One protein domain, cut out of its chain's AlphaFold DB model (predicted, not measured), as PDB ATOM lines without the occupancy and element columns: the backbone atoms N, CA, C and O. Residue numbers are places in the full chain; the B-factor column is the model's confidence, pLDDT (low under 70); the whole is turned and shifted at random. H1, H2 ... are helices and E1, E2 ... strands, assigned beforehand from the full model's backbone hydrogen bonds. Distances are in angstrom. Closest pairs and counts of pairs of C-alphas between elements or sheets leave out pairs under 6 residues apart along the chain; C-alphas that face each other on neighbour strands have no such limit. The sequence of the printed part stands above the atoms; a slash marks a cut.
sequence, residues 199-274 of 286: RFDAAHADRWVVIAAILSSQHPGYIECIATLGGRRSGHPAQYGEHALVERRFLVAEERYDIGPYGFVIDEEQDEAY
ATOM      1  N   ARG A 199     187.561 172.788 215.869       93.19
ATOM      2  CA  ARG A 199     186.435 173.733 215.964       93.19
ATOM      3  C   ARG A 199     185.093 173.021 215.950       93.19
ATOM      4  O   ARG A 199     184.231 173.378 216.746       93.19
ATOM      5  N   PHE A 200     184.928 172.042 215.063       93.88
ATOM      6  CA  PHE A 200     183.727 171.217 214.993       93.88
ATOM      7  C   PHE A 200     183.502 170.481 216.319       93.88
ATOM      8  O   PHE A 200     182.442 170.622 216.924       93.88
ATOM      9  N   ASP A 201     184.524 169.784 216.820       91.38
ATOM     10  CA  ASP A 201     184.448 169.045 218.081       91.38
ATOM     11  C   ASP A 201     184.100 169.986 219.254       91.38
ATOM     12  O   ASP A 201     183.234 169.667 220.065       91.38
ATOM     13  N   ALA A 202     184.702 171.180 219.321       90.94
ATOM     14  CA  ALA A 202     184.407 172.169 220.359       90.94
ATOM     15  C   ALA A 202     182.986 172.754 220.253       90.94
ATOM     16  O   ALA A 202     182.308 172.910 221.266       90.94
ATOM     17  N   ALA A 203     182.517 173.063 219.040       94.12
ATOM     18  CA  ALA A 203     181.181 173.613 218.804       94.12
ATOM     19  C   ALA A 203     180.054 172.593 219.050       94.12
ATOM     20  O   ALA A 203     178.901 172.979 219.259       94.12
ATOM     21  N   HIS A 204     180.376 171.297 219.018       93.62
ATOM     22  CA  HIS A 204     179.412 170.202 219.130       93.62
ATOM     23  C   HIS A 204     179.675 169.270 220.319       93.62
ATOM     24  O   HIS A 204     179.075 168.200 220.388       93.62
ATOM     25  N   ALA A 205     180.508 169.681 221.281       91.00
ATOM     26  CA  ALA A 205     180.915 168.869 222.432       91.00
ATOM     27  C   ALA A 205     179.735 168.318 223.261       91.00
ATOM     28  O   ALA A 205     179.814 167.201 223.782       91.00
ATOM     29  N   ASP A 206     178.646 169.088 223.328       91.06
ATOM     30  CA  ASP A 206     177.419 168.775 224.072       91.06
ATOM     31  C   ASP A 206     176.240 168.396 223.155       91.06
ATOM     32  O   ASP A 206     175.090 168.388 223.587       91.06
ATOM     33  N   ARG A 207     176.499 168.093 221.877       94.44
ATOM     34  CA  ARG A 207     175.475 167.690 220.900       94.44
ATOM     35  C   ARG A 207     175.650 166.234 220.493       94.44
ATOM     36  O   ARG A 207     176.761 165.711 220.505       94.44
ATOM     37  N   TRP A 208     174.562 165.583 220.098       95.56
ATOM     38  CA  TRP A 208     174.604 164.228 219.551       95.56
ATOM     39  C   TRP A 208     175.244 164.242 218.163       95.56
ATOM     40  O   TRP A 208     174.678 164.775 217.211       95.56
ATOM     41  N   VAL A 209     176.431 163.654 218.047       96.00
ATOM     42  CA  VAL A 209     177.141 163.499 216.773       96.00
ATOM     43  C   VAL A 209     177.180 162.020 216.414       96.00
ATOM     44  O   VAL A 209     177.504 161.168 217.247       96.00
ATOM     45  N   VAL A 210     176.827 161.715 215.170       95.81
ATOM     46  CA  VAL A 210     176.719 160.350 214.656       95.81
ATOM     47  C   VAL A 210     178.094 159.690 214.590       95.81
ATOM     48  O   VAL A 210     179.046 160.222 214.017       95.81
ATOM     49  N   ILE A 211     178.189 158.491 215.163       93.19
ATOM     50  CA  ILE A 211     179.392 157.653 215.169       93.19
ATOM     51  C   ILE A 211     179.249 156.403 214.294       93.19
ATOM     52  O   ILE A 211     180.262 155.859 213.855       93.19
ATOM     53  N   ALA A 212     178.021 155.976 214.005       93.50
ATOM     54  CA  ALA A 212     177.721 154.914 213.055       93.50
ATOM     55  C   ALA A 212     176.366 155.179 212.396       93.50
ATOM     56  O   ALA A 212     175.460 155.697 213.041       93.50
ATOM     57  N   ALA A 213     176.226 154.813 211.129       95.81
ATOM     58  CA  ALA A 213     175.002 155.004 210.363       95.81
ATOM     59  C   ALA A 213     174.786 153.816 209.425       95.81
ATOM     60  O   ALA A 213     175.752 153.274 208.880       95.81
ATOM     61  N   ILE A 214     173.533 153.419 209.236       96.31
ATOM     62  CA  ILE A 214     173.131 152.377 208.292       96.31
ATOM     63  C   ILE A 214     171.772 152.728 207.689       96.31
ATOM     64  O   ILE A 214     170.925 153.309 208.362       96.31
ATOM     65  N   LEU A 215     171.539 152.368 206.426       96.56
ATOM     66  CA  LEU A 215     170.196 152.443 205.853       96.56
ATOM     67  C   LEU A 215     169.253 151.544 206.667       96.56
ATOM     68  O   LEU A 215     169.543 150.361 206.863       96.56
ATOM     69  N   SER A 216     168.136 152.094 207.143       95.19
ATOM     70  CA  SER A 216     167.205 151.331 207.968       95.19
ATOM     71  C   SER A 216     166.406 150.350 207.110       95.19
ATOM     72  O   SER A 216     165.660 150.728 206.209       95.19
ATOM     73  N   SER A 217     166.515 149.061 207.429       93.06
ATOM     74  CA  SER A 217     165.638 148.023 206.881       93.06
ATOM     75  C   SER A 217     164.255 148.008 207.538       93.06
ATOM     76  O   SER A 217     163.326 147.424 206.984       93.06
ATOM     77  N   GLN A 218     164.117 148.639 208.710       92.44
ATOM     78  CA  GLN A 218     162.866 148.722 209.469       92.44
ATOM     79  C   GLN A 218     162.034 149.952 209.080       92.44
ATOM     80  O   GLN A 218     160.806 149.900 209.112       92.44
ATOM     81  N   HIS A 219     162.698 151.040 208.675       94.38
ATOM     82  CA  HIS A 219     162.079 152.312 208.304       94.38
ATOM     83  C   HIS A 219     162.580 152.769 206.921       94.38
ATOM     84  O   HIS A 219     163.558 153.513 206.837       94.38
ATOM     85  N   PRO A 220     161.935 152.335 205.818       95.50
ATOM     86  CA  PRO A 220     162.325 152.745 204.469       95.50
ATOM     87  C   PRO A 220     162.352 154.273 204.308       95.50
ATOM     88  O   PRO A 220     161.412 154.951 204.721       95.50
ATOM     89  N   GLY A 221     163.413 154.799 203.689       96.19
ATOM     90  CA  GLY A 221     163.645 156.241 203.526       96.19
ATOM     91  C   GLY A 221     164.370 156.914 204.699       96.19
ATOM     92  O   GLY A 221     164.517 158.136 204.697       96.19
ATOM     93  N   TYR A 222     164.833 156.142 205.688       97.69
ATOM     94  CA  TYR A 222     165.593 156.644 206.834       97.69
ATOM     95  C   TYR A 222     166.949 155.949 206.990       97.69
ATOM     96  O   TYR A 222     167.117 154.760 206.706       97.69
ATOM     97  N   ILE A 223     167.904 156.698 207.528       97.50
ATOM     98  CA  ILE A 223     169.176 156.227 208.059       97.50
ATOM     99  C   ILE A 223     169.017 156.034 209.570       97.50
ATOM    100  O   ILE A 223     168.650 156.964 210.288       97.50
ATOM    101  N   GLU A 224     169.299 154.827 210.057       97.25
ATOM    102  CA  GLU A 224     169.452 154.559 211.485       97.25
ATOM    103  C   GLU A 224     170.865 154.973 211.907       97.25
ATOM    104  O   GLU A 224     171.867 154.419 211.448       97.25
ATOM    105  N   CYS A 225     170.941 155.963 212.787       97.00
ATOM    106  CA  CYS A 225     172.176 156.552 213.279       97.00
ATOM    107  C   CYS A 225     172.387 156.185 214.747       97.00
ATOM    108  O   CYS A 225     171.486 156.373 215.554       97.00
ATOM    109  N   ILE A 226     173.588 155.744 215.117       94.81
ATOM    110  CA  ILE A 226     174.059 155.710 216.507       94.81
ATOM    111  C   ILE A 226     174.895 156.968 216.732       94.81
ATOM    112  O   ILE A 226     175.855 157.217 215.998       94.81
ATOM    113  N   ALA A 227     174.550 157.751 217.747       95.19
ATOM    114  CA  ALA A 227     175.206 159.001 218.098       95.19
ATOM    115  C   ALA A 227     175.638 159.029 219.568       95.19
ATOM    116  O   ALA A 227     175.061 158.363 220.429       95.19
ATOM    117  N   THR A 228     176.647 159.846 219.852       93.44
ATOM    118  CA  THR A 228     177.165 160.121 221.202       93.44
ATOM    119  C   THR A 228     177.367 161.623 221.376       93.44
ATOM    120  O   THR A 228     177.538 162.350 220.394       93.44
ATOM    121  N   LEU A 229     177.367 162.112 222.620       91.44
ATOM    122  CA  LEU A 229     177.660 163.522 222.894       91.44
ATOM    123  C   LEU A 229     179.093 163.872 222.472       91.44
ATOM    124  O   LEU A 229     180.055 163.245 222.925       91.44
ATOM    125  N   GLY A 230     179.232 164.854 221.581       90.00
ATOM    126  CA  GLY A 230     180.509 165.257 220.991       90.00
ATOM    127  C   GLY A 230     181.131 164.218 220.055       90.00
ATOM    128  O   GLY A 230     182.298 164.350 219.703       90.00
ATOM    129  N   GLY A 231     180.403 163.160 219.676       89.44
ATOM    130  CA  GLY A 231     180.900 162.131 218.753       89.44
ATOM    131  C   GLY A 231     181.992 161.238 219.340       89.44
ATOM    132  O   GLY A 231     182.783 160.648 218.598       89.44
ATOM    133  N   ARG A 232     182.060 161.144 220.672       83.88
ATOM    134  CA  ARG A 232     183.035 160.324 221.400       83.88
ATOM    135  C   ARG A 232     182.830 158.843 221.077       83.88
ATOM    136  O   ARG A 232     181.749 158.300 221.272       83.88
ATOM    137  N   ARG A 233     183.887 158.154 220.647       80.31
ATOM    138  CA  ARG A 233     183.879 156.689 220.468       80.31
ATOM    139  C   ARG A 233     184.669 155.994 221.574       80.31
ATOM    140  O   ARG A 233     185.540 156.599 222.207       80.31
ATOM    141  N   SER A 234     184.394 154.712 221.791       65.88
ATOM    142  CA  SER A 234     185.205 153.880 222.681       65.88
ATOM    143  C   SER A 234     186.665 153.865 222.208       65.88
ATOM    144  O   SER A 234     186.951 153.681 221.028       65.88
ATOM    145  N   GLY A 235     187.597 154.132 223.128       62.19
ATOM    146  CA  GLY A 235     189.029 154.234 222.824       62.19
ATOM    147  C   GLY A 235     189.538 155.632 222.441       62.19
ATOM    148  O   GLY A 235     190.738 155.772 222.211       62.19
ATOM    149  N   HIS A 236     188.694 156.676 222.410       62.06
ATOM    150  CA  HIS A 236     189.205 158.051 222.322       62.06
ATOM    151  C   HIS A 236     190.007 158.431 223.585       62.06
ATOM    152  O   HIS A 236     189.643 158.005 224.684       62.06
ATOM    153  N   PRO A 237     191.076 159.248 223.457       52.44
ATOM    154  CA  PRO A 237     191.858 159.718 224.598       52.44
ATOM    155  C   PRO A 237     190.985 160.392 225.664       52.44
ATOM    156  O   PRO A 237     190.004 161.061 225.340       52.44
ATOM    157  N   ALA A 238     191.394 160.278 226.932       51.31
ATOM    158  CA  ALA A 238     190.680 160.752 228.127       51.31
ATOM    159  C   ALA A 238     190.397 162.273 228.189       51.31
ATOM    160  O   ALA A 238     189.811 162.749 229.160       51.31
ATOM    161  N   GLN A 239     190.751 163.037 227.150       52.62
ATOM    162  CA  GLN A 239     190.447 164.468 227.015       52.62
ATOM    163  C   GLN A 239     188.938 164.791 227.049       52.62
ATOM    164  O   GLN A 239     188.571 165.955 227.153       52.62
ATOM    165  N   TYR A 240     188.070 163.773 226.989       52.91
ATOM    166  CA  TYR A 240     186.612 163.908 227.016       52.91
ATOM    167  C   TYR A 240     185.940 163.539 228.358       52.91
ATOM    168  O   TYR A 240     184.712 163.494 228.428       52.91
ATOM    169  N   GLY A 241     186.706 163.347 229.438       52.66
ATOM    170  CA  GLY A 241     186.177 163.102 230.788       52.66
ATOM    171  C   GLY A 241     185.659 161.674 231.019       52.66
ATOM    172  O   GLY A 241     185.236 160.986 230.096       52.66
ATOM    173  N   GLU A 242     185.687 161.224 232.277       50.25
ATOM    174  CA  GLU A 242     185.354 159.854 232.725       50.25
ATOM    175  C   GLU A 242     183.848 159.517 232.726       50.25
ATOM    176  O   GLU A 242     183.417 158.543 233.345       50.25
ATOM    177  N   HIS A 243     183.007 160.308 232.058       54.34
ATOM    178  CA  HIS A 243     181.585 159.986 231.973       54.34
ATOM    179  C   HIS A 243     181.361 158.808 231.020       54.34
ATOM    180  O   HIS A 243     181.959 158.740 229.945       54.34
ATOM    181  N   ALA A 244     180.486 157.880 231.422       59.22
ATOM    182  CA  ALA A 244     180.107 156.735 230.604       59.22
ATOM    183  C   ALA A 244     179.671 157.198 229.204       59.22
ATOM    184  O   ALA A 244     178.889 158.139 229.072       59.22
ATOM    185  N   LEU A 245     180.188 156.534 228.167       73.81
ATOM    186  CA  LEU A 245     179.783 156.775 226.786       73.81
ATOM    187  C   LEU A 245     178.311 156.377 226.640       73.81
ATOM    188  O   LEU A 245     177.987 155.192 226.601       73.81
ATOM    189  N   VAL A 246     177.425 157.372 226.612       84.75
ATOM    190  CA  VAL A 246     176.006 157.160 226.327       84.75
ATOM    191  C   VAL A 246     175.830 157.183 224.817       84.75
ATOM    192  O   VAL A 246     176.052 158.213 224.180       84.75
ATOM    193  N   GLU A 247     175.432 156.045 224.263       91.00
ATOM    194  CA  GLU A 247     174.992 155.919 222.877       91.00
ATOM    195  C   GLU A 247     173.471 156.105 222.814       91.00
ATOM    196  O   GLU A 247     172.733 155.599 223.663       91.00
ATOM    197  N   ARG A 248     172.997 156.836 221.806       93.31
ATOM    198  CA  ARG A 248     171.577 156.930 221.455       93.31
ATOM    199  C   ARG A 248     171.388 156.674 219.977       93.31
ATOM    200  O   ARG A 248     172.263 156.994 219.175       93.31
ATOM    201  N   ARG A 249     170.233 156.118 219.629       95.00
ATOM    202  CA  ARG A 249     169.853 155.885 218.243       95.00
ATOM    203  C   ARG A 249     168.845 156.913 217.766       95.00
ATOM    204  O   ARG A 249     167.994 157.347 218.538       95.00
ATOM    205  N   PHE A 250     168.954 157.265 216.493       97.25
ATOM    206  CA  PHE A 250     168.087 158.216 215.816       97.25
ATOM    207  C   PHE A 250     167.708 157.706 214.426       97.25
ATOM    208  O   PHE A 250     168.506 157.023 213.782       97.25
ATOM    209  N   LEU A 251     166.518 158.067 213.955       97.69
ATOM    210  CA  LEU A 251     166.132 157.970 212.553       97.69
ATOM    211  C   LEU A 251     166.300 159.343 211.903       97.69
ATOM    212  O   LEU A 251     165.695 160.323 212.330       97.69
ATOM    213  N   VAL A 252     167.123 159.392 210.859       97.75
ATOM    214  CA  VAL A 252     167.389 160.591 210.058       97.75
ATOM    215  C   VAL A 252     166.868 160.344 208.649       97.75
ATOM    216  O   VAL A 252     167.178 159.306 208.069       97.75
ATOM    217  N   ALA A 253     166.090 161.264 208.078       97.31
ATOM    218  CA  ALA A 253     165.624 161.124 206.697       97.31
ATOM    219  C   ALA A 253     166.813 160.973 205.727       97.31
ATOM    220  O   ALA A 253     167.785 161.729 205.810       97.31
ATOM    221  N   GLU A 254     166.743 160.012 204.803       96.44
ATOM    222  CA  GLU A 254     167.839 159.685 203.875       96.44
ATOM    223  C   GLU A 254     168.295 160.899 203.058       96.44
ATOM    224  O   GLU A 254     169.489 161.140 202.916       96.44
ATOM    225  N   GLU A 255     167.351 161.722 202.604       95.69
ATOM    226  CA  GLU A 255     167.613 162.949 201.841       95.69
ATOM    227  C   GLU A 255     168.341 164.048 202.630       95.69
ATOM    228  O   GLU A 255     168.940 164.941 202.031       95.69
ATOM    229  N   ARG A 256     168.301 163.992 203.966       94.69
ATOM    230  CA  ARG A 256     168.965 164.950 204.859       94.69
ATOM    231  C   ARG A 256     170.348 164.471 205.293       94.69
ATOM    232  O   ARG A 256     171.197 165.296 205.630       94.69
ATOM    233  N   TYR A 257     170.565 163.160 205.348       95.38
ATOM    234  CA  TYR A 257     171.797 162.609 205.887       95.38
ATOM    235  C   TYR A 257     172.982 162.852 204.941       95.38
ATOM    236  O   TYR A 257     173.157 162.168 203.937       95.38
ATOM    237  N   ASP A 258     173.844 163.792 205.323       93.62
ATOM    238  CA  ASP A 258     175.167 163.998 204.739       93.62
ATOM    239  C   ASP A 258     176.194 164.054 205.870       93.62
ATOM    240  O   ASP A 258     176.227 165.002 206.654       93.62
ATOM    241  N   ILE A 259     177.044 163.029 205.967       90.88
ATOM    242  CA  ILE A 259     178.064 162.948 207.021       90.88
ATOM    243  C   ILE A 259     179.032 164.141 206.995       90.88
ATOM    244  O   ILE A 259     179.635 164.464 208.022       90.88
ATOM    245  N   GLY A 260     179.179 164.802 205.843       90.75
ATOM    246  CA  GLY A 260     180.081 165.925 205.673       90.75
ATOM    247  C   GLY A 260     181.542 165.588 206.018       90.75
ATOM    248  O   GLY A 260     181.925 164.427 206.182       90.75
ATOM    249  N   PRO A 261     182.405 166.609 206.139       88.00
ATOM    250  CA  PRO A 261     183.834 166.405 206.388       88.00
ATOM    251  C   PRO A 261     184.174 165.998 207.831       88.00
ATOM    252  O   PRO A 261     185.234 165.413 208.056       88.00
ATOM    253  N   TYR A 262     183.321 166.319 208.812       90.69
ATOM    254  CA  TYR A 262     183.646 166.166 210.241       90.69
ATOM    255  C   TYR A 262     182.635 165.340 211.045       90.69
ATOM    256  O   TYR A 262     182.943 164.962 212.176       90.69
ATOM    257  N   GLY A 263     181.488 164.993 210.460       92.38
ATOM    258  CA  GLY A 263     180.442 164.202 211.096       92.38
ATOM    259  C   GLY A 263     179.065 164.846 210.973       92.38
ATOM    260  O   GLY A 263     178.931 166.052 210.762       92.38
ATOM    261  N   PHE A 264     178.039 164.021 211.154       96.44
ATOM    262  CA  PHE A 264     176.653 164.466 211.166       96.44
ATOM    263  C   PHE A 264     176.214 164.810 212.586       96.44
ATOM    264  O   PHE A 264     176.362 163.989 213.496       96.44
ATOM    265  N   VAL A 265     175.663 166.005 212.778       97.00
ATOM    266  CA  VAL A 265     175.109 166.438 214.063       97.00
ATOM    267  C   VAL A 265     173.599 166.253 214.021       97.00
ATOM    268  O   VAL A 265     172.929 166.826 213.163       97.00
ATOM    269  N   ILE A 266     173.076 165.471 214.960       97.50
ATOM    270  CA  ILE A 266     171.640 165.278 215.131       97.50
ATOM    271  C   ILE A 266     170.987 166.623 215.467       97.50
ATOM    272  O   ILE A 266     171.503 167.433 216.254       97.50
ATOM    273  N   ASP A 267     169.842 166.858 214.845       96.12
ATOM    274  CA  ASP A 267     168.925 167.928 215.190       96.12
ATOM    275  C   ASP A 267     167.755 167.311 215.956       96.12
ATOM    276  O   ASP A 267     166.882 166.699 215.355       96.12
ATOM    277  N   GLU A 268     167.746 167.443 217.283       94.00
ATOM    278  CA  GLU A 268     166.725 166.825 218.145       94.00
ATOM    279  C   GLU A 268     165.304 167.385 217.914       94.00
ATOM    280  O   GLU A 268     164.347 166.833 218.454       94.00
ATOM    281  N   GLU A 269     165.138 168.452 217.119       94.44
ATOM    282  CA  GLU A 269     163.822 168.950 216.693       94.44
ATOM    283  C   GLU A 269     163.299 168.257 215.421       94.44
ATOM    284  O   GLU A 269     162.092 168.264 215.176       94.44
ATOM    285  N   GLN A 270     164.190 167.672 214.611       93.56
ATOM    286  CA  GLN A 270     163.871 167.072 213.305       93.56
ATOM    287  C   GLN A 270     164.123 165.560 213.246       93.56
ATOM    288  O   GLN A 270     163.443 164.857 212.502       93.56
ATOM    289  N   ASP A 271     165.103 165.065 214.000       95.50
ATOM    290  CA  ASP A 271     165.539 163.672 214.013       95.50
ATOM    291  C   ASP A 271     164.913 162.927 215.192       95.50
ATOM    292  O   ASP A 271     165.021 163.336 216.352       95.50
ATOM    293  N   GLU A 272     164.286 161.792 214.908       93.12
ATOM    294  CA  GLU A 272     163.524 161.053 215.910       93.12
ATOM    295  C   GLU A 272     164.424 160.091 216.686       93.12
ATOM    296  O   GLU A 272     165.113 159.261 216.091       93.12
ATOM    297  N   ALA A 273     164.395 160.152 218.020       94.88
ATOM    298  CA  ALA A 273     165.029 159.135 218.855       94.88
ATOM    299  C   ALA A 273     164.389 157.757 218.601       94.88
ATOM    300  O   ALA A 273     163.164 157.635 218.530       94.88
ATOM    301  N   TYR A 274     165.216 156.717 218.479       93.69
ATOM    302  CA  TYR A 274     164.780 155.405 218.012       93.69
ATOM    303  C   TYR A 274     165.204 154.252 218.921       93.69
ATOM    304  O   TYR A 274     166.356 153.825 218.921       93.69
TER     305      TYR A 274
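This is residues 199 to 274 of the 286 residues of an uncharacterized protein of Rhizobium bangladeshense (UniProt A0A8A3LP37). With little regular structure, the domain is a small, strongly twisted sheet of three antiparallel strands, with a long loop, residues 230 to 246, at one end and a tail, residues 254 to 274, folding back to pair with E3. The 76 printed residues hold H1, E1, E2 and E3 in that order, 28 residues in all, mostly strand; the sheet E1 - E2 - E3 is a meander, each strand the antiparallel neighbour of the one before. It is compact, radius of gyration of the C-alphas 12.5 A, but elongated, 38 by 23 by 20 A.

Inner strand E2, residues 222 to 229, forms a hairpin with E1, residues 208 to 215, at 153 degrees; N 211 and O 226 are 2.8 A apart, within hydrogen-bond range. E2 and E3, residues 247 to 253, form another at 145 degrees, with N 225 and O 250 at 2.8 A. Residues 250 to 251 of E3 pair antiparallel with residues 272 to 273. H1, residues 199 to 203, is not on the sheet and is apart from E2 and E3; its O i to N i+4 pair is within hydrogen-bond range.

E1, 18.6 A long, bends by 72 degrees at residue 211; E2 measures 21.2 A and E3 19.4 A. H1 begins at C-alpha 199 (186.435, 173.733, 215.964); E3 ends at C-alpha 253 (165.624, 161.124, 206.697).

The C-alphas of Pro 220 and Gln 239, the two farthest apart, are 37.9 A apart. The printed part has no cut; the E2 to E3 link is long, and residues 234 to 244 have pLDDT under 70.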